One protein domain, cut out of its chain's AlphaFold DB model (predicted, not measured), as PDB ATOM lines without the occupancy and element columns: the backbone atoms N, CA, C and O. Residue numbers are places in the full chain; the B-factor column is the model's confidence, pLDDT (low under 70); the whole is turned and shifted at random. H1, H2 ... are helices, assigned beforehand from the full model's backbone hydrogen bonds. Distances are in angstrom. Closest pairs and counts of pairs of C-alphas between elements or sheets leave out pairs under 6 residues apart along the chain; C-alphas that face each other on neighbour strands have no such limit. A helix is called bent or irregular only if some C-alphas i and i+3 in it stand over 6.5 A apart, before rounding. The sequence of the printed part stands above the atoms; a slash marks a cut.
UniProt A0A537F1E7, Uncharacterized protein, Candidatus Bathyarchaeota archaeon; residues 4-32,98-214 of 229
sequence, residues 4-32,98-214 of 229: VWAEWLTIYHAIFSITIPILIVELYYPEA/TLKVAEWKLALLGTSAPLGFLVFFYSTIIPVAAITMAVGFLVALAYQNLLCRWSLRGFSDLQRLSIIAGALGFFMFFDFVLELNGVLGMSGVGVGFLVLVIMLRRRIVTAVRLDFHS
ATOM      1  N   VAL A   4      33.864 -21.904  35.012       81.31
ATOM      2  CA  VAL A   4      33.802 -23.110  34.166       81.31
ATOM      3  C   VAL A   4      34.306 -24.335  34.930       81.31
ATOM      4  O   VAL A   4      33.675 -25.386  34.911       81.31
ATOM      5  N   TRP A   5      35.415 -24.201  35.661       81.25
ATOM      6  CA  TRP A   5      35.956 -25.286  36.482       81.25
ATOM      7  C   TRP A   5      34.981 -25.698  37.587       81.25
ATOM      8  O   TRP A   5      34.754 -26.889  37.784       81.25
ATOM      9  N   ALA A   6      34.375 -24.726  38.276       83.25
ATOM     10  CA  ALA A   6      33.432 -25.006  39.358       83.25
ATOM     11  C   ALA A   6      32.194 -25.761  38.846       83.25
ATOM     12  O   ALA A   6      31.727 -26.707  39.486       83.25
ATOM     13  N   GLU A   7      31.691 -25.388  37.669       85.38
ATOM     14  CA  GLU A   7      30.564 -26.068  37.034       85.38
ATOM     15  C   GLU A   7      30.904 -27.504  36.619       85.38
ATOM     16  O   GLU A   7      30.201 -28.438  37.012       85.38
ATOM     17  N   TRP A   8      32.009 -27.715  35.896       85.75
ATOM     18  CA  TRP A   8      32.412 -29.063  35.486       85.75
ATOM     19  C   TRP A   8      32.698 -29.967  36.681       85.75
ATOM     20  O   TRP A   8      32.318 -31.138  36.658       85.75
ATOM     21  N   LEU A   9      33.308 -29.437  37.743       86.88
ATOM     22  CA  LEU A   9      33.526 -30.191  38.975       86.88
ATOM     23  C   LEU A   9      32.198 -30.560  39.660       86.88
ATOM     24  O   LEU A   9      32.052 -31.666  40.183       86.88
ATOM     25  N   THR A  10      31.198 -29.678  39.605       88.19
ATOM     26  CA  THR A  10      29.848 -29.968  40.113       88.19
ATOM     27  C   THR A  10      29.195 -31.107  39.327       88.19
ATOM     28  O   THR A  10      28.671 -32.047  39.929       88.19
ATOM     29  N   ILE A  11      29.278 -31.077  37.991       88.31
ATOM     30  CA  ILE A  11      28.781 -32.155  37.117       88.31
ATOM     31  C   ILE A  11      29.514 -33.468  37.415       88.31
ATOM     32  O   ILE A  11      28.880 -34.518  37.557       88.31
ATOM     33  N   TYR A  12      30.836 -33.409  37.561       89.94
ATOM     34  CA  TYR A  12      31.662 -34.558  37.913       89.94
ATOM     35  C   TYR A  12      31.195 -35.208  39.219       89.94
ATOM     36  O   TYR A  12      30.883 -36.400  39.236       89.94
ATOM     37  N   HIS A  13      31.053 -34.438  40.300       90.94
ATOM     38  CA  HIS A  13      30.593 -34.982  41.579       90.94
ATOM     39  C   HIS A  13      29.157 -35.513  41.521       90.94
ATOM     40  O   HIS A  13      28.873 -36.560  42.110       90.94
ATOM     41  N   ALA A  14      28.265 -34.858  40.774       91.62
ATOM     42  CA  ALA A  14      26.901 -35.348  40.579       91.62
ATOM     43  C   ALA A  14      26.870 -36.740  39.921       91.62
ATOM     44  O   ALA A  14      26.057 -37.593  40.292       91.62
ATOM     45  N   ILE A  15      27.776 -37.010  38.980       92.56
ATOM     46  CA  ILE A  15      27.865 -38.310  38.305       92.56
ATOM     47  C   ILE A  15      28.618 -39.327  39.171       92.56
ATOM     48  O   ILE A  15      28.060 -40.368  39.522       92.56
ATOM     49  N   PHE A  16      29.867 -39.035  39.533       92.88
ATOM     50  CA  PHE A  16      30.797 -40.021  40.098       92.88
ATOM     51  C   PHE A  16      30.646 -40.233  41.603       92.88
ATOM     52  O   PHE A  16      30.897 -41.333  42.087       92.88
ATOM     53  N   SER A  17      30.201 -39.218  42.345       92.00
ATOM     54  CA  SER A  17      30.076 -39.287  43.810       92.00
ATOM     55  C   SER A  17      28.633 -39.437  44.293       92.00
ATOM     56  O   SER A  17      28.418 -39.713  45.470       92.00
ATOM     57  N   ILE A  18      27.644 -39.272  43.408       91.81
ATOM     58  CA  ILE A  18      26.220 -39.381  43.757       91.81
ATOM     59  C   ILE A  18      25.538 -40.441  42.890       91.81
ATOM     60  O   ILE A  18      25.123 -41.479  43.399       91.81
ATOM     61  N   THR A  19      25.456 -40.217  41.577       93.38
ATOM     62  CA  THR A  19      24.662 -41.073  40.681       93.38
ATOM     63  C   THR A  19      25.217 -42.495  40.587       93.38
ATOM     64  O   THR A  19      24.470 -43.456  40.762       93.38
ATOM     65  N   ILE A  20      26.522 -42.657  40.347       94.75
ATOM     66  CA  ILE A  20      27.155 -43.978  40.234       94.75
ATOM     67  C   ILE A  20      27.021 -44.791  41.534       94.75
ATOM     68  O   ILE A  20      26.549 -45.926  41.445       94.75
ATOM     69  N   PRO A  21      27.351 -44.260  42.731       93.81
ATOM     70  CA  PRO A  21      27.146 -44.986  43.983       93.81
ATOM     71  C   PRO A  21      25.694 -45.411  44.208       93.81
ATOM     72  O   PRO A  21      25.456 -46.563  44.571       93.81
ATOM     73  N   ILE A  22      24.724 -44.530  43.933       92.00
ATOM     74  CA  ILE A  22      23.296 -44.873  44.024       92.00
ATOM     75  C   ILE A  22      22.980 -46.047  43.094       92.00
ATOM     76  O   ILE A  22      22.412 -47.041  43.542       92.00
ATOM     77  N   LEU A  23      23.401 -45.989  41.829       92.75
ATOM     78  CA  LEU A  23      23.127 -47.060  40.872       92.75
ATOM     79  C   LEU A  23      23.824 -48.378  41.232       92.75
ATOM     80  O   LEU A  23      23.225 -49.436  41.068       92.75
ATOM     81  N   ILE A  24      25.059 -48.349  41.738       94.56
ATOM     82  CA  ILE A  24      25.763 -49.547  42.233       94.56
ATOM     83  C   ILE A  24      24.950 -50.213  43.341       94.56
ATOM     84  O   ILE A  24      24.731 -51.426  43.324       94.56
ATOM     85  N   VAL A  25      24.488 -49.407  44.292       93.19
ATOM     86  CA  VAL A  25      23.704 -49.862  45.435       93.19
ATOM     87  C   VAL A  25      22.347 -50.411  44.986       93.19
ATOM     88  O   VAL A  25      21.947 -51.484  45.434       93.19
ATOM     89  N   GLU A  26      21.672 -49.749  44.048       91.00
ATOM     90  CA  GLU A  26      20.441 -50.250  43.434       91.00
ATOM     91  C   GLU A  26      20.666 -51.583  42.705       91.00
ATOM     92  O   GLU A  26      19.874 -52.516  42.854       91.00
ATOM     93  N   LEU A  27      21.748 -51.710  41.934       92.00
ATOM     94  CA  LEU A  27      22.108 -52.953  41.247       92.00
ATOM     95  C   LEU A  27      22.397 -54.087  42.235       92.00
ATOM     96  O   LEU A  27      22.006 -55.228  41.987       92.00
ATOM     97  N   TYR A  28      23.022 -53.775  43.369       92.25
ATOM     98  CA  TYR A  28      23.299 -54.754  44.413       92.25
ATOM     99  C   TYR A  28      22.052 -55.122  45.231       92.25
ATOM    100  O   TYR A  28      21.914 -56.272  45.642       92.25
ATOM    101  N   TYR A  29      21.119 -54.197  45.460       90.00
ATOM    102  CA  TYR A  29      19.905 -54.433  46.252       90.00
ATOM    103  C   TYR A  29      18.628 -54.091  45.459       90.00
ATOM    104  O   TYR A  29      17.979 -53.078  45.743       90.00
ATOM    105  N   PRO A  30      18.210 -54.937  44.493       84.50
ATOM    106  CA  PRO A  30      17.052 -54.657  43.639       84.50
ATOM    107  C   PRO A  30      15.746 -54.401  44.404       84.50
ATOM    108  O   PRO A  30      14.985 -53.498  44.064       84.50
ATOM    109  N   GLU A  31      15.520 -55.135  45.494       83.38
ATOM    110  CA  GLU A  31      14.319 -55.026  46.335       83.38
ATOM    111  C   GLU A  31      14.214 -53.700  47.107       83.38
ATOM    112  O   GLU A  31      13.137 -53.329  47.587       83.38
ATOM    113  N   ALA A  32      15.333 -52.988  47.256       81.94
ATOM    114  CA  ALA A  32      15.413 -51.727  47.980       81.94
ATOM    115  C   ALA A  32      15.307 -50.498  47.059       81.94
ATOM    116  O   ALA A  32      15.170 -49.386  47.563       81.94
ATOM    117  N   THR A  98      12.911 -52.902  26.836       82.50
ATOM    118  CA  THR A  98      12.746 -53.141  25.394       82.50
ATOM    119  C   THR A  98      13.885 -52.512  24.589       82.50
ATOM    120  O   THR A  98      13.885 -52.524  23.352       82.50
ATOM    121  N   LEU A  99      14.879 -51.935  25.274       86.44
ATOM    122  CA  LEU A  99      15.985 -51.234  24.644       86.44
ATOM    123  C   LEU A  99      16.932 -52.217  23.945       86.44
ATOM    124  O   LEU A  99      17.704 -52.932  24.577       86.44
ATOM    125  N   LYS A 100      16.938 -52.179  22.611       88.62
ATOM    126  CA  LYS A 100      17.827 -52.973  21.745       88.62
ATOM    127  C   LYS A 100      19.184 -52.292  21.511       88.62
ATOM    128  O   LYS A 100      19.598 -52.105  20.368       88.62
ATOM    129  N   VAL A 101      19.858 -51.862  22.576       89.94
ATOM    130  CA  VAL A 101      21.220 -51.304  22.496       89.94
ATOM    131  C   VAL A 101      22.194 -52.277  23.146       89.94
ATOM    132  O   VAL A 101      21.965 -52.742  24.261       89.94
ATOM    133  N   ALA A 102      23.273 -52.586  22.426       91.44
ATOM    134  CA  ALA A 102      24.312 -53.488  22.901       91.44
ATOM    135  C   ALA A 102      25.074 -52.887  24.093       91.44
ATOM    136  O   ALA A 102      25.424 -51.706  24.086       91.44
ATOM    137  N   GLU A 103      25.384 -53.733  25.073       92.62
ATOM    138  CA  GLU A 103      26.088 -53.388  26.316       92.62
ATOM    139  C   GLU A 103      27.405 -52.637  26.075       92.62
ATOM    140  O   GLU A 103      27.653 -51.606  26.693       92.62
ATOM    141  N   TRP A 104      28.217 -53.070  25.108       93.12
ATOM    142  CA  TRP A 104      29.499 -52.418  24.812       93.12
ATOM    143  C   TRP A 104      29.347 -50.972  24.312       93.12
ATOM    144  O   TRP A 104      30.174 -50.126  24.636       93.12
ATOM    145  N   LYS A 105      28.273 -50.648  23.570       94.81
ATOM    146  CA  LYS A 105      28.003 -49.267  23.122       94.81
ATOM    147  C   LYS A 105      27.658 -48.368  24.304       94.81
ATOM    148  O   LYS A 105      28.030 -47.201  24.325       94.81
ATOM    149  N   LEU A 106      26.951 -48.925  25.284       94.56
ATOM    150  CA  LEU A 106      26.627 -48.236  26.526       94.56
ATOM    151  C   LEU A 106      27.863 -48.042  27.405       94.56
ATOM    152  O   LEU A 106      28.011 -46.981  28.001       94.56
ATOM    153  N   ALA A 107      28.771 -49.020  27.432       95.19
ATOM    154  CA  ALA A 107      30.064 -48.861  28.085       95.19
ATOM    155  C   ALA A 107      30.885 -47.739  27.439       95.19
ATOM    156  O   ALA A 107      31.356 -46.858  28.149       95.19
ATOM    157  N   LEU A 108      30.962 -47.680  26.106       95.81
ATOM    158  CA  LEU A 108      31.630 -46.565  25.424       95.81
ATOM    159  C   LEU A 108      30.997 -45.209  25.752       95.81
ATOM    160  O   LEU A 108      31.724 -44.254  26.005       95.81
ATOM    161  N   LEU A 109      29.662 -45.138  25.803       95.25
ATOM    162  CA  LEU A 109      28.955 -43.923  26.217       95.25
ATOM    163  C   LEU A 109      29.289 -43.523  27.666       95.25
ATOM    164  O   LEU A 109      29.399 -42.340  27.981       95.25
ATOM    165  N   GLY A 110      29.452 -44.504  28.554       94.06
ATOM    166  CA  GLY A 110      29.915 -44.278  29.920       94.06
ATOM    167  C   GLY A 110      31.344 -43.739  29.965       94.06
ATOM    168  O   GLY A 110      31.607 -42.758  30.652       94.06
ATOM    169  N   THR A 111      32.257 -44.339  29.197       95.25
ATOM    170  CA  THR A 111      33.670 -43.933  29.099       95.25
ATOM    171  C   THR A 111      33.842 -42.540  28.490       95.25
ATOM    172  O   THR A 111      34.763 -41.814  28.864       95.25
ATOM    173  N   SER A 112      32.955 -42.118  27.585       93.81
ATOM    174  CA  SER A 112      33.039 -40.787  26.980       93.81
ATOM    175  C   SER A 112      32.689 -39.647  27.943       93.81
ATOM    176  O   SER A 112      33.091 -38.514  27.686       93.81
ATOM    177  N   ALA A 113      31.990 -39.908  29.054       91.50
ATOM    178  CA  ALA A 113      31.681 -38.887  30.057       91.50
ATOM    179  C   ALA A 113      32.934 -38.348  30.788       91.50
ATOM    180  O   ALA A 113      33.162 -37.138  30.734       91.50
ATOM    181  N   PRO A 114      33.788 -39.182  31.420       90.56
ATOM    182  CA  PRO A 114      35.023 -38.698  32.035       90.56
ATOM    183  C   PRO A 114      36.044 -38.197  31.007       90.56
ATOM    184  O   PRO A 114      36.768 -37.246  31.291       90.56
ATOM    185  N   LEU A 115      36.067 -38.762  29.794       88.44
ATOM    186  CA  LEU A 115      36.906 -38.244  28.711       88.44
ATOM    187  C   LEU A 115      36.496 -36.814  28.322       88.44
ATOM    188  O   LEU A 115      37.344 -35.932  28.224       88.44
ATOM    189  N   GLY A 116      35.192 -36.577  28.151       85.44
ATOM    190  CA  GLY A 116      34.647 -35.245  27.903       85.44
ATOM    191  C   GLY A 116      34.970 -34.290  29.048       85.44
ATOM    192  O   GLY A 116      35.446 -33.186  28.795       85.44
ATOM    193  N   PHE A 117      34.800 -34.740  30.296       83.06
ATOM    194  CA  PHE A 117      35.210 -33.966  31.465       83.06
ATOM    195  C   PHE A 117      36.678 -33.551  31.367       83.06
ATOM    196  O   PHE A 117      36.932 -32.363  31.440       83.06
ATOM    197  N   LEU A 118      37.630 -34.455  31.114       81.50
ATOM    198  CA  LEU A 118      39.047 -34.076  31.004       81.50
ATOM    199  C   LEU A 118      39.319 -33.063  29.890       81.50
ATOM    200  O   LEU A 118      40.077 -32.116  30.107       81.50
ATOM    201  N   VAL A 119      38.682 -33.231  28.729       79.75
ATOM    202  CA  VAL A 119      38.826 -32.297  27.604       79.75
ATOM    203  C   VAL A 119      38.366 -30.898  28.002       79.75
ATOM    204  O   VAL A 119      39.102 -29.945  27.770       79.75
ATOM    205  N   PHE A 120      37.195 -30.759  28.630       77.25
ATOM    206  CA  PHE A 120      36.660 -29.448  29.020       77.25
ATOM    207  C   PHE A 120      37.286 -28.887  30.306       77.25
ATOM    208  O   PHE A 120      37.444 -27.674  30.433       77.25
ATOM    209  N   PHE A 121      37.685 -29.758  31.231       71.19
ATOM    210  CA  PHE A 121      38.305 -29.426  32.515       71.19
ATOM    211  C   PHE A 121      39.728 -28.894  32.344       71.19
ATOM    212  O   PHE A 121      40.115 -27.951  33.032       71.19
ATOM    213  N   TYR A 122      40.494 -29.463  31.409       68.31
ATOM    214  CA  TYR A 122      41.880 -29.077  31.129       68.31
ATOM    215  C   TYR A 122      42.019 -28.194  29.877       68.31
ATOM    216  O   TYR A 122      43.128 -27.972  29.401       68.31
ATOM    217  N   SER A 123      40.910 -27.704  29.311       59.84
ATOM    218  CA  SER A 123      40.875 -27.028  28.008       59.84
ATOM    219  C   SER A 123      41.704 -25.730  27.970       59.84
ATOM    220  O   SER A 123      41.173 -24.626  28.065       59.84
ATOM    221  N   THR A 124      43.001 -25.860  27.702       62.78
ATOM    222  CA  THR A 124      43.810 -24.878  26.962       62.78
ATOM    223  C   THR A 124      43.420 -24.842  25.477       62.78
ATOM    224  O   THR A 124      43.796 -23.922  24.759       62.78
ATOM    225  N   ILE A 125      42.638 -25.833  25.026       68.88
ATOM    226  CA  ILE A 125      42.177 -26.038  23.647       68.88
ATOM    227  C   ILE A 125      41.194 -24.938  23.217       68.88
ATOM    228  O   ILE A 125      41.293 -24.402  22.118       68.88
ATOM    229  N   ILE A 126      40.251 -24.587  24.093       73.69
ATOM    230  CA  ILE A 126      39.297 -23.488  23.920       73.69
ATOM    231  C   ILE A 126      39.561 -22.464  25.033       73.69
ATOM    232  O   ILE A 126      39.032 -22.611  26.139       73.69
ATOM    233  N   PRO A 127      40.365 -21.416  24.774       76.00
ATOM    234  CA  PRO A 127      40.726 -20.423  25.789       76.00
ATOM    235  C   PRO A 127      39.579 -19.451  26.120       76.00
ATOM    236  O   PRO A 127      39.723 -18.587  26.983       76.00
ATOM    237  N   VAL A 128      38.425 -19.575  25.451       85.19
ATOM    238  CA  VAL A 128      37.255 -18.712  25.642       85.19
ATOM    239  C   VAL A 128      36.200 -19.438  26.473       85.19
ATOM    240  O   VAL A 128      35.484 -20.299  25.965       85.19
ATOM    241  N   ALA A 129      36.054 -19.031  27.738       84.00
ATOM    242  CA  ALA A 129      35.127 -19.638  28.700       84.00
ATOM    243  C   ALA A 129      33.692 -19.782  28.159       84.00
ATOM    244  O   ALA A 129      33.097 -20.849  28.273       84.00
ATOM    245  N   ALA A 130      33.157 -18.743  27.508       85.31
ATOM    246  CA  ALA A 130      31.805 -18.771  26.949       85.31
ATOM    247  C   ALA A 130      31.625 -19.847  25.860       85.31
ATOM    248  O   ALA A 130      30.585 -20.498  25.810       85.31
ATOM    249  N   ILE A 131      32.642 -20.071  25.018       86.62
ATOM    250  CA  ILE A 131      32.598 -21.095  23.964       86.62
ATOM    251  C   ILE A 131      32.694 -22.486  24.588       86.62
ATOM    252  O   ILE A 131      31.880 -23.348  24.264       86.62
ATOM    253  N   THR A 132      33.624 -22.694  25.525       86.12
ATOM    254  CA  THR A 132      33.750 -23.954  26.282       86.12
ATOM    255  C   THR A 132      32.425 -24.340  26.932       86.12
ATOM    256  O   THR A 132      32.012 -25.496  26.885       86.12
ATOM    257  N   MET A 133      31.722 -23.350  27.474       87.00
ATOM    258  CA  MET A 133      30.433 -23.529  28.126       87.00
ATOM    259  C   MET A 133      29.289 -23.790  27.159       87.00
ATOM    260  O   MET A 133      28.492 -24.690  27.403       87.00
ATOM    261  N   ALA A 134      29.234 -23.077  26.035       89.38
ATOM    262  CA  ALA A 134      28.252 -23.354  24.992       89.38
ATOM    263  C   ALA A 134      28.407 -24.784  24.445       89.38
ATOM    264  O   ALA A 134      27.425 -25.518  24.342       89.38
ATOM    265  N   VAL A 135      29.641 -25.213  24.155       88.44
ATOM    266  CA  VAL A 135      29.923 -26.580  23.686       88.44
ATOM    267  C   VAL A 135      29.591 -27.607  24.771       88.44
ATOM    268  O   VAL A 135      28.908 -28.590  24.488       88.44
ATOM    269  N   GLY A 136      30.009 -27.364  26.015       88.12
ATOM    270  CA  GLY A 136      29.700 -28.219  27.161       88.12
ATOM    271  C   GLY A 136      28.204 -28.422  27.372       88.12
ATOM    272  O   GLY A 136      27.737 -29.552  27.508       88.12
ATOM    273  N   PHE A 137      27.442 -27.332  27.309       88.75
ATOM    274  CA  PHE A 137      25.989 -27.349  27.404       88.75
ATOM    275  C   PHE A 137      25.347 -28.156  26.269       88.75
ATOM    276  O   PHE A 137      24.480 -28.990  26.526       88.75
ATOM    277  N   LEU A 138      25.802 -27.984  25.022       92.25
ATOM    278  CA  LEU A 138      25.313 -28.774  23.884       92.25
ATOM    279  C   LEU A 138      25.603 -30.271  24.051       92.25
ATOM    280  O   LEU A 138      24.739 -31.100  23.757       92.25
ATOM    281  N   VAL A 139      26.786 -30.624  24.559       90.50
ATOM    282  CA  VAL A 139      27.140 -32.015  24.870       90.50
ATOM    283  C   VAL A 139      26.232 -32.562  25.972       90.50
ATOM    284  O   VAL A 139      25.650 -33.633  25.798       90.50
ATOM    285  N   ALA A 140      26.039 -31.826  27.068       89.69
ATOM    286  CA  ALA A 140      25.150 -32.230  28.158       89.69
ATOM    287  C   ALA A 140      23.701 -32.430  27.676       89.69
ATOM    288  O   ALA A 140      23.084 -33.451  27.989       89.69
ATOM    289  N   LEU A 141      23.186 -31.523  26.837       91.62
ATOM    290  CA  LEU A 141      21.876 -31.665  26.199       91.62
ATOM    291  C   LEU A 141      21.806 -32.892  25.282       91.62
ATOM    292  O   LEU A 141      20.785 -33.582  25.261       91.62
ATOM    293  N   ALA A 142      22.866 -33.192  24.529       93.19
ATOM    294  CA  ALA A 142      22.919 -34.382  23.687       93.19
ATOM    295  C   ALA A 142      22.842 -35.670  24.527       93.19
ATOM    296  O   ALA A 142      22.031 -36.548  24.216       93.19
ATOM    297  N   TYR A 143      23.605 -35.753  25.625       92.25
ATOM    298  CA  TYR A 143      23.517 -36.863  26.582       92.25
ATOM    299  C   TYR A 143      22.122 -36.971  27.194       92.25
ATOM    300  O   TYR A 143      21.540 -38.056  27.190       92.25
ATOM    301  N   GLN A 144      21.562 -35.860  27.675       90.38
ATOM    302  CA  GLN A 144      20.225 -35.830  28.261       90.38
ATOM    303  C   GLN A 144      19.179 -36.339  27.267       90.38
ATOM    304  O   GLN A 144      18.415 -37.245  27.586       90.38
ATOM    305  N   ASN A 145      19.165 -35.811  26.043       91.81
ATOM    306  CA  ASN A 145      18.205 -36.209  25.016       91.81
ATOM    307  C   ASN A 145      18.332 -37.693  24.654       91.81
ATOM    308  O   ASN A 145      17.318 -38.379  24.496       91.81
ATOM    309  N   LEU A 146      19.561 -38.203  24.538       92.19
ATOM    310  CA  LEU A 146      19.810 -39.608  24.233       92.19
ATOM    311  C   LEU A 146      19.340 -40.524  25.371       92.19
ATOM    312  O   LEU A 146      18.585 -41.469  25.133       92.19
ATOM    313  N   LEU A 147      19.739 -40.215  26.606       89.56
ATOM    314  CA  LEU A 147      19.404 -41.011  27.785       89.56
ATOM    315  C   LEU A 147      17.912 -40.948  28.114       89.56
ATOM    316  O   LEU A 147      17.338 -41.983  28.437       89.56
ATOM    317  N   CYS A 148      17.255 -39.794  27.961       87.12
ATOM    318  CA  CYS A 148      15.801 -39.680  28.104       87.12
ATOM    319  C   CYS A 148      15.065 -40.508  27.045       87.12
ATOM    320  O   CYS A 148      14.116 -41.219  27.362       87.12
ATOM    321  N   ARG A 149      15.509 -40.480  25.781       87.81
ATOM    322  CA  ARG A 149      14.904 -41.311  24.726       87.81
ATOM    323  C   ARG A 149      15.044 -42.804  25.011       87.81
ATOM    324  O   ARG A 149      14.125 -43.568  24.722       87.81
ATOM    325  N   TRP A 150      16.181 -43.231  25.552       89.62
ATOM    326  CA  TRP A 150      16.403 -44.632  25.911       89.62
ATOM    327  C   TRP A 150      15.714 -45.031  27.214       89.62
ATOM    328  O   TRP A 150      15.223 -46.153  27.303       89.62
ATOM    329  N   SER A 151      15.584 -44.120  28.181       85.88
ATOM    330  CA  SER A 151      14.886 -44.396  29.439       85.88
ATOM    331  C   SER A 151      13.396 -44.659  29.226       85.88
ATOM    332  O   SER A 151      12.835 -45.492  29.933       85.88
ATOM    333  N   LEU A 152      12.778 -44.057  28.201       84.12
ATOM    334  CA  LEU A 152      11.411 -44.390  27.773       84.12
ATOM    335  C   LEU A 152      11.252 -45.863  27.361       84.12
ATOM    336  O   LEU A 152      10.164 -46.415  27.482       84.12
ATOM    337  N   ARG A 153      12.321 -46.506  26.875       85.50
ATOM    338  CA  ARG A 153      12.324 -47.929  26.487       85.50
ATOM    339  C   ARG A 153      12.733 -48.864  27.631       85.50
ATOM    340  O   ARG A 153      12.648 -50.081  27.466       85.50
ATOM    341  N   GLY A 154      13.157 -48.304  28.765       86.94
ATOM    342  CA  GLY A 154      13.700 -49.025  29.915       86.94
ATOM    343  C   GLY A 154      15.140 -49.497  29.692       86.94
ATOM    344  O   GLY A 154      15.512 -49.907  28.599       86.94
ATOM    345  N   PHE A 155      15.959 -49.458  30.745       88.75
ATOM    346  CA  PHE A 155      17.295 -50.061  30.753       88.75
ATOM    347  C   PHE A 155      17.265 -51.352  31.563       88.75
ATOM    348  O   PHE A 155      16.758 -51.341  32.686       88.75
ATOM    349  N   SER A 156      17.864 -52.422  31.037       90.31
ATOM    350  CA  SER A 156      18.116 -53.629  31.825       90.31
ATOM    351  C   SER A 156      19.226 -53.380  32.849       90.31
ATOM    352  O   SER A 156      20.048 -52.472  32.694       90.31
ATOM    353  N   ASP A 157      19.292 -54.213  33.883       91.69
ATOM    354  CA  ASP A 157      20.333 -54.116  34.908       91.69
ATOM    355  C   ASP A 157      21.747 -54.258  34.322       91.69
ATOM    356  O   ASP A 157      22.655 -53.526  34.714       91.69
ATOM    357  N   LEU A 158      21.928 -55.119  33.314       92.44
ATOM    358  CA  LEU A 158      23.200 -55.257  32.593       92.44
ATOM    359  C   LEU A 158      23.540 -54.016  31.765       92.44
ATOM    360  O   LEU A 158      24.699 -53.607  31.713       92.44
ATOM    361  N   GLN A 159      22.547 -53.379  31.147       94.06
ATOM    362  CA  GLN A 159      22.748 -52.137  30.404       94.06
ATOM    363  C   GLN A 159      23.137 -50.982  31.336       94.06
ATOM    364  O   GLN A 159      24.068 -50.239  31.026       94.06
ATOM    365  N   ARG A 160      22.492 -50.868  32.505       93.50
ATOM    366  CA  ARG A 160      22.872 -49.904  33.557       93.50
ATOM    367  C   ARG A 160      24.292 -50.149  34.043       93.50
ATOM    368  O   ARG A 160      25.091 -49.216  34.076       93.50
ATOM    369  N   LEU A 161      24.613 -51.408  34.358       96.12
ATOM    370  CA  LEU A 161      25.956 -51.796  34.768       96.12
ATOM    371  C   LEU A 161      26.977 -51.453  33.684       96.12
ATOM    372  O   LEU A 161      28.056 -50.990  34.018       96.12
ATOM    373  N   SER A 162      26.642 -51.627  32.405       95.75
ATOM    374  CA  SER A 162      27.557 -51.344  31.297       95.75
ATOM    375  C   SER A 162      27.911 -49.859  31.202       95.75
ATOM    376  O   SER A 162      29.088 -49.542  31.071       95.75
ATOM    377  N   ILE A 163      26.936 -48.947  31.336       95.62
ATOM    378  CA  ILE A 163      27.195 -47.491  31.379       95.62
ATOM    379  C   ILE A 163      28.126 -47.149  32.550       95.62
ATOM    380  O   ILE A 163      29.125 -46.453  32.375       95.62
ATOM    381  N   ILE A 164      27.823 -47.672  33.741       96.19
ATOM    382  CA  ILE A 164      28.611 -47.415  34.955       96.19
ATOM    383  C   ILE A 164      30.019 -48.001  34.825       96.19
ATOM    384  O   ILE A 164      30.996 -47.326  35.129       96.19
ATOM    385  N   ALA A 165      30.134 -49.234  34.337       96.00
ATOM    386  CA  ALA A 165      31.402 -49.921  34.128       96.00
ATOM    387  C   ALA A 165      32.266 -49.208  33.088       96.00
ATOM    388  O   ALA A 165      33.478 -49.176  33.244       96.00
ATOM    389  N   GLY A 166      31.665 -48.601  32.063       95.88
ATOM    390  CA  GLY A 166      32.377 -47.747  31.118       95.88
ATOM    391  C   GLY A 166      32.948 -46.487  31.766       95.88
ATOM    392  O   GLY A 166      34.123 -46.169  31.574       95.88
ATOM    393  N   ALA A 167      32.135 -45.793  32.567       95.25
ATOM    394  CA  ALA A 167      32.551 -44.588  33.284       95.25
ATOM    395  C   ALA A 167      33.642 -44.888  34.327       95.25
ATOM    396  O   ALA A 167      34.644 -44.182  34.393       95.25
ATOM    397  N   LEU A 168      33.484 -45.964  35.102       96.06
ATOM    398  CA  LEU A 168      34.494 -46.431  36.055       96.06
ATOM    399  C   LEU A 168      35.720 -47.015  35.354       96.06
ATOM    400  O   LEU A 168      36.826 -46.843  35.840       96.06
ATOM    401  N   GLY A 169      35.547 -47.676  34.208       95.56
ATOM    402  CA  GLY A 169      36.626 -48.289  33.432       95.56
ATOM    403  C   GLY A 169      37.678 -47.291  32.990       95.56
ATOM    404  O   GLY A 169      38.865 -47.604  33.018       95.56
ATOM    405  N   PHE A 170      37.248 -46.069  32.680       94.56
ATOM    406  CA  PHE A 170      38.154 -44.955  32.455       94.56
ATOM    407  C   PHE A 170      39.067 -44.703  33.668       94.56
ATOM    408  O   PHE A 170      40.285 -44.658  33.516       94.56
ATOM    409  N   PHE A 171      38.492 -44.582  34.870       93.75
ATOM    410  CA  PHE A 171      39.257 -44.329  36.095       93.75
ATOM    411  C   PHE A 171      40.094 -45.522  36.523       93.75
ATOM    412  O   PHE A 171      41.246 -45.334  36.875       93.75
ATOM    413  N   MET A 172      39.578 -46.744  36.387       95.75
ATOM    414  CA  MET A 172      40.352 -47.955  36.657       95.75
ATOM    415  C   MET A 172      41.610 -48.008  35.790       95.75
ATOM    416  O   MET A 172      42.669 -48.357  36.291       95.75
ATOM    417  N   PHE A 173      41.520 -47.645  34.505       95.38
ATOM    418  CA  PHE A 173      42.700 -47.520  33.647       95.38
ATOM    419  C   PHE A 173      43.617 -46.379  34.104       95.38
ATOM    420  O   PHE A 173      44.832 -46.555  34.193       95.38
ATOM    421  N   PHE A 174      43.038 -45.220  34.418       93.25
ATOM    422  CA  PHE A 174      43.786 -44.051  34.869       93.25
ATOM    423  C   PHE A 174      44.535 -44.294  36.188       93.25
ATOM    424  O   PHE A 174      45.648 -43.806  36.349       93.25
ATOM    425  N   ASP A 175      43.994 -45.113  37.086       95.50
ATOM    426  CA  ASP A 175      44.622 -45.504  38.347       95.50
ATOM    427  C   ASP A 175      45.966 -46.221  38.128       95.50
ATOM    428  O   ASP A 175      46.930 -45.962  38.848       95.50
ATOM    429  N   PHE A 176      46.080 -47.060  37.091       95.19
ATOM    430  CA  PHE A 176      47.368 -47.656  36.713       95.19
ATOM    431  C   PHE A 176      48.345 -46.607  36.187       95.19
ATOM    432  O   PHE A 176      49.530 -46.654  36.509       95.19
ATOM    433  N   VAL A 177      47.862 -45.645  35.396       95.44
ATOM    434  CA  VAL A 177      48.697 -44.534  34.921       95.44
ATOM    435  C   VAL A 177      49.207 -43.713  36.108       95.44
ATOM    436  O   VAL A 177      50.387 -43.377  36.139       95.44
ATOM    437  N   LEU A 178      48.366 -43.435  37.105       94.56
ATOM    438  CA  LEU A 178      48.760 -42.714  38.318       94.56
ATOM    439  C   LEU A 178      49.815 -43.472  39.135       94.56
ATOM    440  O   LEU A 178      50.786 -42.854  39.572       94.56
ATOM    441  N   GLU A 179      49.680 -44.792  39.276       96.50
ATOM    442  CA  GLU A 179      50.691 -45.633  39.934       96.50
ATOM    443  C   GLU A 179      52.044 -45.545  39.212       96.50
ATOM    444  O   GLU A 179      53.076 -45.311  39.841       96.50
ATOM    445  N   LEU A 180      52.037 -45.642  37.877       96.25
ATOM    446  CA  LEU A 180      53.243 -45.492  37.053       96.25
ATOM    447  C   LEU A 180      53.863 -44.088  37.154       96.25
ATOM    448  O   LEU A 180      55.053 -43.929  36.895       96.25
ATOM    449  N   ASN A 181      53.079 -43.083  37.551       96.00
ATOM    450  CA  ASN A 181      53.528 -41.713  37.805       96.00
ATOM    451  C   ASN A 181      53.832 -41.444  39.296       96.00
ATOM    452  O   ASN A 181      53.988 -40.289  39.692       96.00
ATOM    453  N   GLY A 182      53.944 -42.488  40.124       94.44
ATOM    454  CA  GLY A 182      54.418 -42.393  41.508       94.44
ATOM    455  C   GLY A 182      53.333 -42.197  42.570       94.44
ATOM    456  O   GLY A 182      53.669 -42.010  43.741       94.44
ATOM    457  N   VAL A 183      52.046 -42.257  42.211       95.38
ATOM    458  CA  VAL A 183      50.947 -42.228  43.190       95.38
ATOM    459  C   VAL A 183      50.677 -43.649  43.682       95.38
ATOM    460  O   VAL A 183      49.941 -44.410  43.057       95.38
ATOM    461  N   LEU A 184      51.307 -44.006  44.800       95.19
ATOM    462  CA  LEU A 184      51.279 -45.368  45.336       95.19
ATOM    463  C   LEU A 184      49.867 -45.832  45.729       95.19
ATOM    464  O   LEU A 184      49.132 -45.119  46.415       95.19
ATOM    465  N   GLY A 185      49.533 -47.071  45.365       93.62
ATOM    466  CA  GLY A 185      48.318 -47.775  45.787       93.62
ATOM    467  C   GLY A 185      47.084 -47.558  44.904       93.62
ATOM    468  O   GLY A 185      46.060 -48.211  45.128       93.62
ATOM    469  N   MET A 186      47.166 -46.704  43.882       95.75
ATOM    470  CA  MET A 186      46.058 -46.434  42.959       95.75
ATOM    471  C   MET A 186      45.689 -47.667  42.136       95.75
ATOM    472  O   MET A 186      44.510 -47.993  42.004       95.75
ATOM    473  N   SER A 187      46.676 -48.433  41.672       95.56
ATOM    474  CA  SER A 187      46.437 -49.695  40.956       95.56
ATOM    475  C   SER A 187      45.586 -50.685  41.771       95.56
ATOM    476  O   SER A 187      44.707 -51.354  41.223       95.56
ATOM    477  N   GLY A 188      45.777 -50.730  43.095       96.75
ATOM    478  CA  GLY A 188      44.962 -51.531  44.012       96.75
ATOM    479  C   GLY A 188      43.505 -51.064  44.083       96.75
ATOM    480  O   GLY A 188      42.595 -51.896  44.081       96.75
ATOM    481  N   VAL A 189      43.272 -49.746  44.076       96.00
ATOM    482  CA  VAL A 189      41.923 -49.154  44.000       96.00
ATOM    483  C   VAL A 189      41.238 -49.556  42.693       96.00
ATOM    484  O   VAL A 189      40.114 -50.070  42.725       96.00
ATOM    485  N   GLY A 190      41.939 -49.425  41.562       96.00
ATOM    486  CA  GLY A 190      41.436 -49.820  40.246       96.00
ATOM    487  C   GLY A 190      41.051 -51.302  40.183       96.00
ATOM    488  O   GLY A 190      39.959 -51.651  39.723       96.00
ATOM    489  N   VAL A 191      41.893 -52.189  40.729       97.38
ATOM    490  CA  VAL A 191      41.587 -53.627  40.843       97.38
ATOM    491  C   VAL A 191      40.371 -53.878  41.742       97.38
ATOM    492  O   VAL A 191      39.520 -54.701  41.399       97.38
ATOM    493  N   GLY A 192      40.236 -53.161  42.861       97.31
ATOM    494  CA  GLY A 192      39.078 -53.275  43.753       97.31
ATOM    495  C   GLY A 192      37.754 -52.962  43.047       97.31
ATOM    496  O   GLY A 192      36.795 -53.738  43.139       97.31
ATOM    497  N   PHE A 193      37.709 -51.875  42.272       95.88
ATOM    498  CA  PHE A 193      36.534 -51.533  41.463       95.88
ATOM    499  C   PHE A 193      36.275 -52.538  40.338       95.88
ATOM    500  O   PHE A 193      35.115 -52.863  40.063       95.88
ATOM    501  N   LEU A 194      37.325 -53.092  39.727       96.69
ATOM    502  CA  LEU A 194      37.182 -54.125  38.702       96.69
ATOM    503  C   LEU A 194      36.510 -55.378  39.278       96.69
ATOM    504  O   LEU A 194      35.561 -55.906  38.689       96.69
ATOM    505  N   VAL A 195      36.954 -55.819  40.458       97.50
ATOM    506  CA  VAL A 195      36.345 -56.940  41.184       97.50
ATOM    507  C   VAL A 195      34.877 -56.645  41.497       97.50
ATOM    508  O   VAL A 195      34.023 -57.487  41.211       97.50
ATOM    509  N   LEU A 196      34.557 -55.444  41.993       96.12
ATOM    510  CA  LEU A 196      33.177 -55.028  42.274       96.12
ATOM    511  C   LEU A 196      32.276 -55.121  41.029       96.12
ATOM    512  O   LEU A 196      31.186 -55.698  41.096       96.12
ATOM    513  N   VAL A 197      32.729 -54.606  39.882       96.56
ATOM    514  CA  VAL A 197      31.975 -54.661  38.615       96.56
ATOM    515  C   VAL A 197      31.760 -56.107  38.159       96.56
ATOM    516  O   VAL A 197      30.650 -56.471  37.756       96.56
ATOM    517  N   ILE A 198      32.784 -56.961  38.261       96.31
ATOM    518  CA  ILE A 198      32.677 -58.388  37.917       96.31
ATOM    519  C   ILE A 198      31.677 -59.096  38.842       96.31
ATOM    520  O   ILE A 198      30.846 -59.876  38.363       96.31
ATOM    521  N   MET A 199      31.721 -58.821  40.148       96.81
ATOM    522  CA  MET A 199      30.790 -59.388  41.128       96.81
ATOM    523  C   MET A 199      29.341 -58.991  40.829       96.81
ATOM    524  O   MET A 199      28.466 -59.861  40.792       96.81
ATOM    525  N   LEU A 200      29.088 -57.710  40.546       95.94
ATOM    526  CA  LEU A 200      27.760 -57.222  40.160       95.94
ATOM    527  C   LEU A 200      27.262 -57.891  38.880       95.94
ATOM    528  O   LEU A 200      26.124 -58.359  38.837       95.94
ATOM    529  N   ARG A 201      28.120 -58.007  37.860       95.31
ATOM    530  CA  ARG A 201      27.756 -58.672  36.602       95.31
ATOM    531  C   ARG A 201      27.336 -60.116  36.841       95.31
ATOM    532  O   ARG A 201      26.281 -60.528  36.367       95.31
ATOM    533  N   ARG A 202      28.141 -60.876  37.593       94.31
ATOM    534  CA  ARG A 202      27.839 -62.276  37.934       94.31
ATOM    535  C   ARG A 202      26.501 -62.387  38.653       94.31
ATOM    536  O   ARG A 202      25.687 -63.224  38.283       94.31
ATOM    537  N   ARG A 203      26.251 -61.513  39.629       92.69
ATOM    538  CA  ARG A 203      24.993 -61.498  40.378       92.69
ATOM    539  C   ARG A 203      23.782 -61.245  39.480       92.69
ATOM    540  O   ARG A 203      22.811 -61.987  39.577       92.69
ATOM    541  N   ILE A 204      23.850 -60.238  38.608       92.19
ATOM    542  CA  ILE A 204      22.750 -59.895  37.695       92.19
ATOM    543  C   ILE A 204      22.478 -61.053  36.725       92.19
ATOM    544  O   ILE A 204      21.328 -61.443  36.549       92.19
ATOM    545  N   VAL A 205      23.524 -61.646  36.137       90.69
ATOM    546  CA  VAL A 205      23.376 -62.791  35.220       90.69
ATOM    547  C   VAL A 205      22.736 -63.990  35.925       90.69
ATOM    548  O   VAL A 205      21.833 -64.613  35.369       90.69
ATOM    549  N   THR A 206      23.162 -64.304  37.152       89.31
ATOM    550  CA  THR A 206      22.570 -65.397  37.935       89.31
ATOM    551  C   THR A 206      21.104 -65.125  38.269       89.31
ATOM    552  O   THR A 206      20.286 -66.026  38.111       89.31
ATOM    553  N   ALA A 207      20.754 -63.900  38.673       85.19
ATOM    554  CA  ALA A 207      19.370 -63.527  38.978       85.19
ATOM    555  C   ALA A 207      18.452 -63.691  37.756       85.19
ATOM    556  O   ALA A 207      17.441 -64.381  37.835       85.19
ATOM    557  N   VAL A 208      18.869 -63.171  36.595       84.00
ATOM    558  CA  VAL A 208      18.123 -63.322  35.332       84.00
ATOM    559  C   VAL A 208      17.946 -64.796  34.953       84.00
ATOM    560  O   VAL A 208      16.892 -65.187  34.452       84.00
ATOM    561  N   ARG A 209      18.958 -65.639  35.200       79.50
ATOM    562  CA  ARG A 209      18.882 -67.079  34.915       79.50
ATOM    563  C   ARG A 209      17.873 -67.798  35.813       79.50
ATOM    564  O   ARG A 209      17.165 -68.675  35.330       79.50
ATOM    565  N   LEU A 210      17.818 -67.445  37.097       77.25
ATOM    566  CA  LEU A 210      16.894 -68.048  38.062       77.25
ATOM    567  C   LEU A 210      15.436 -67.671  37.767       77.25
ATOM    568  O   LEU A 210      14.579 -68.554  37.787       77.25
ATOM    569  N   ASP A 211      15.175 -66.414  37.400       71.56
ATOM    570  CA  ASP A 211      13.840 -65.960  36.984       71.56
ATOM    571  C   ASP A 211      13.352 -66.677  35.715       71.56
ATOM    572  O   ASP A 211      12.166 -66.945  35.553       71.56
ATOM    573  N   PHE A 212      14.263 -67.042  34.809       62.78
ATOM    574  CA  PHE A 212      13.897 -67.792  33.607       62.78
ATOM    575  C   PHE A 212      13.481 -69.239  33.925       62.78
ATOM    576  O   PHE A 212      12.592 -69.787  33.277       62.78
ATOM    577  N   HIS A 213      14.099 -69.862  34.934       57.62
ATOM    578  CA  HIS A 213      13.790 -71.238  35.335       57.62
ATOM    579  C   HIS A 213      12.517 -71.364  36.183       57.62
ATOM    580  O   HIS A 213      11.899 -72.424  36.158       57.62
ATOM    581  N   SER A 214      12.092 -70.316  36.893       58.91
ATOM    582  CA  SER A 214      10.840 -70.323  37.667       58.91
ATOM    583  C   SER A 214       9.580 -70.153  36.804       58.91
ATOM    584  O   SER A 214       8.485 -70.479  37.256       58.91
TER     585      SER A 214
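What this domain is: This is residues 4 to 32 and 98 to 214 of the 229 residues of an uncharacterized protein of Candidatus Bathyarchaeota archaeon (UniProt A0A537F1E7). The long helical hairpin of H4 and H5 packs through H4 across H2, while H1a, H2 and H3 run roughly side by side. Residues 209 to 214 of H5 stick out. The 146 printed residues have five named helices, H1 to H5, no named strand, class all helix; only just compact, close to loose, radius of gyration of the C-alphas 17.1 A, spans 59 by 41 by 25 A.

Where its parts are: Find C-alpha 186 at (46.058, -46.434, 42.959), where H5, residues 186 to 214, begins; it runs 42.9 A and ends with C-alpha 214 at (10.840, -70.323, 37.667). H4 is residues 157 to 180, 34.1 A; H3 129 to 151, 32.0 A; H2 103 to 121, 27.6 A. H1, residues 4 to 28, one helix by its hydrogen bonds, is bent, C-alphas 17 and 20 being 6.6 A apart: H1a, 4 to 17, 19.2 A; H1b, 20 to 28, 12.2 A.

How they stand to each other: Among the helices that touch, H4 and H5 form a helical hairpin, the closest C-alphas being those of Met 172 and Gly 190, 4.2 A apart. H4 touches H2 at a steep 47 degrees, C-alphas of Ala 107 and Gly 166 closest, 4.0 A. H1a, H2 and H3 form an up-and-down bundle, each against the one before. O i to N i+4 pairs are within hydrogen-bond range throughout H1a, H1b, H3 and H5, in 13 of 15 in H2 and 18 of 20 in H4.

The domain as a whole: Residues 33 to 97 are not printed; C-alphas 32 and 98 are 22.8 A apart. pLDDT is under 70 at 122 to 125 and 212 to 214.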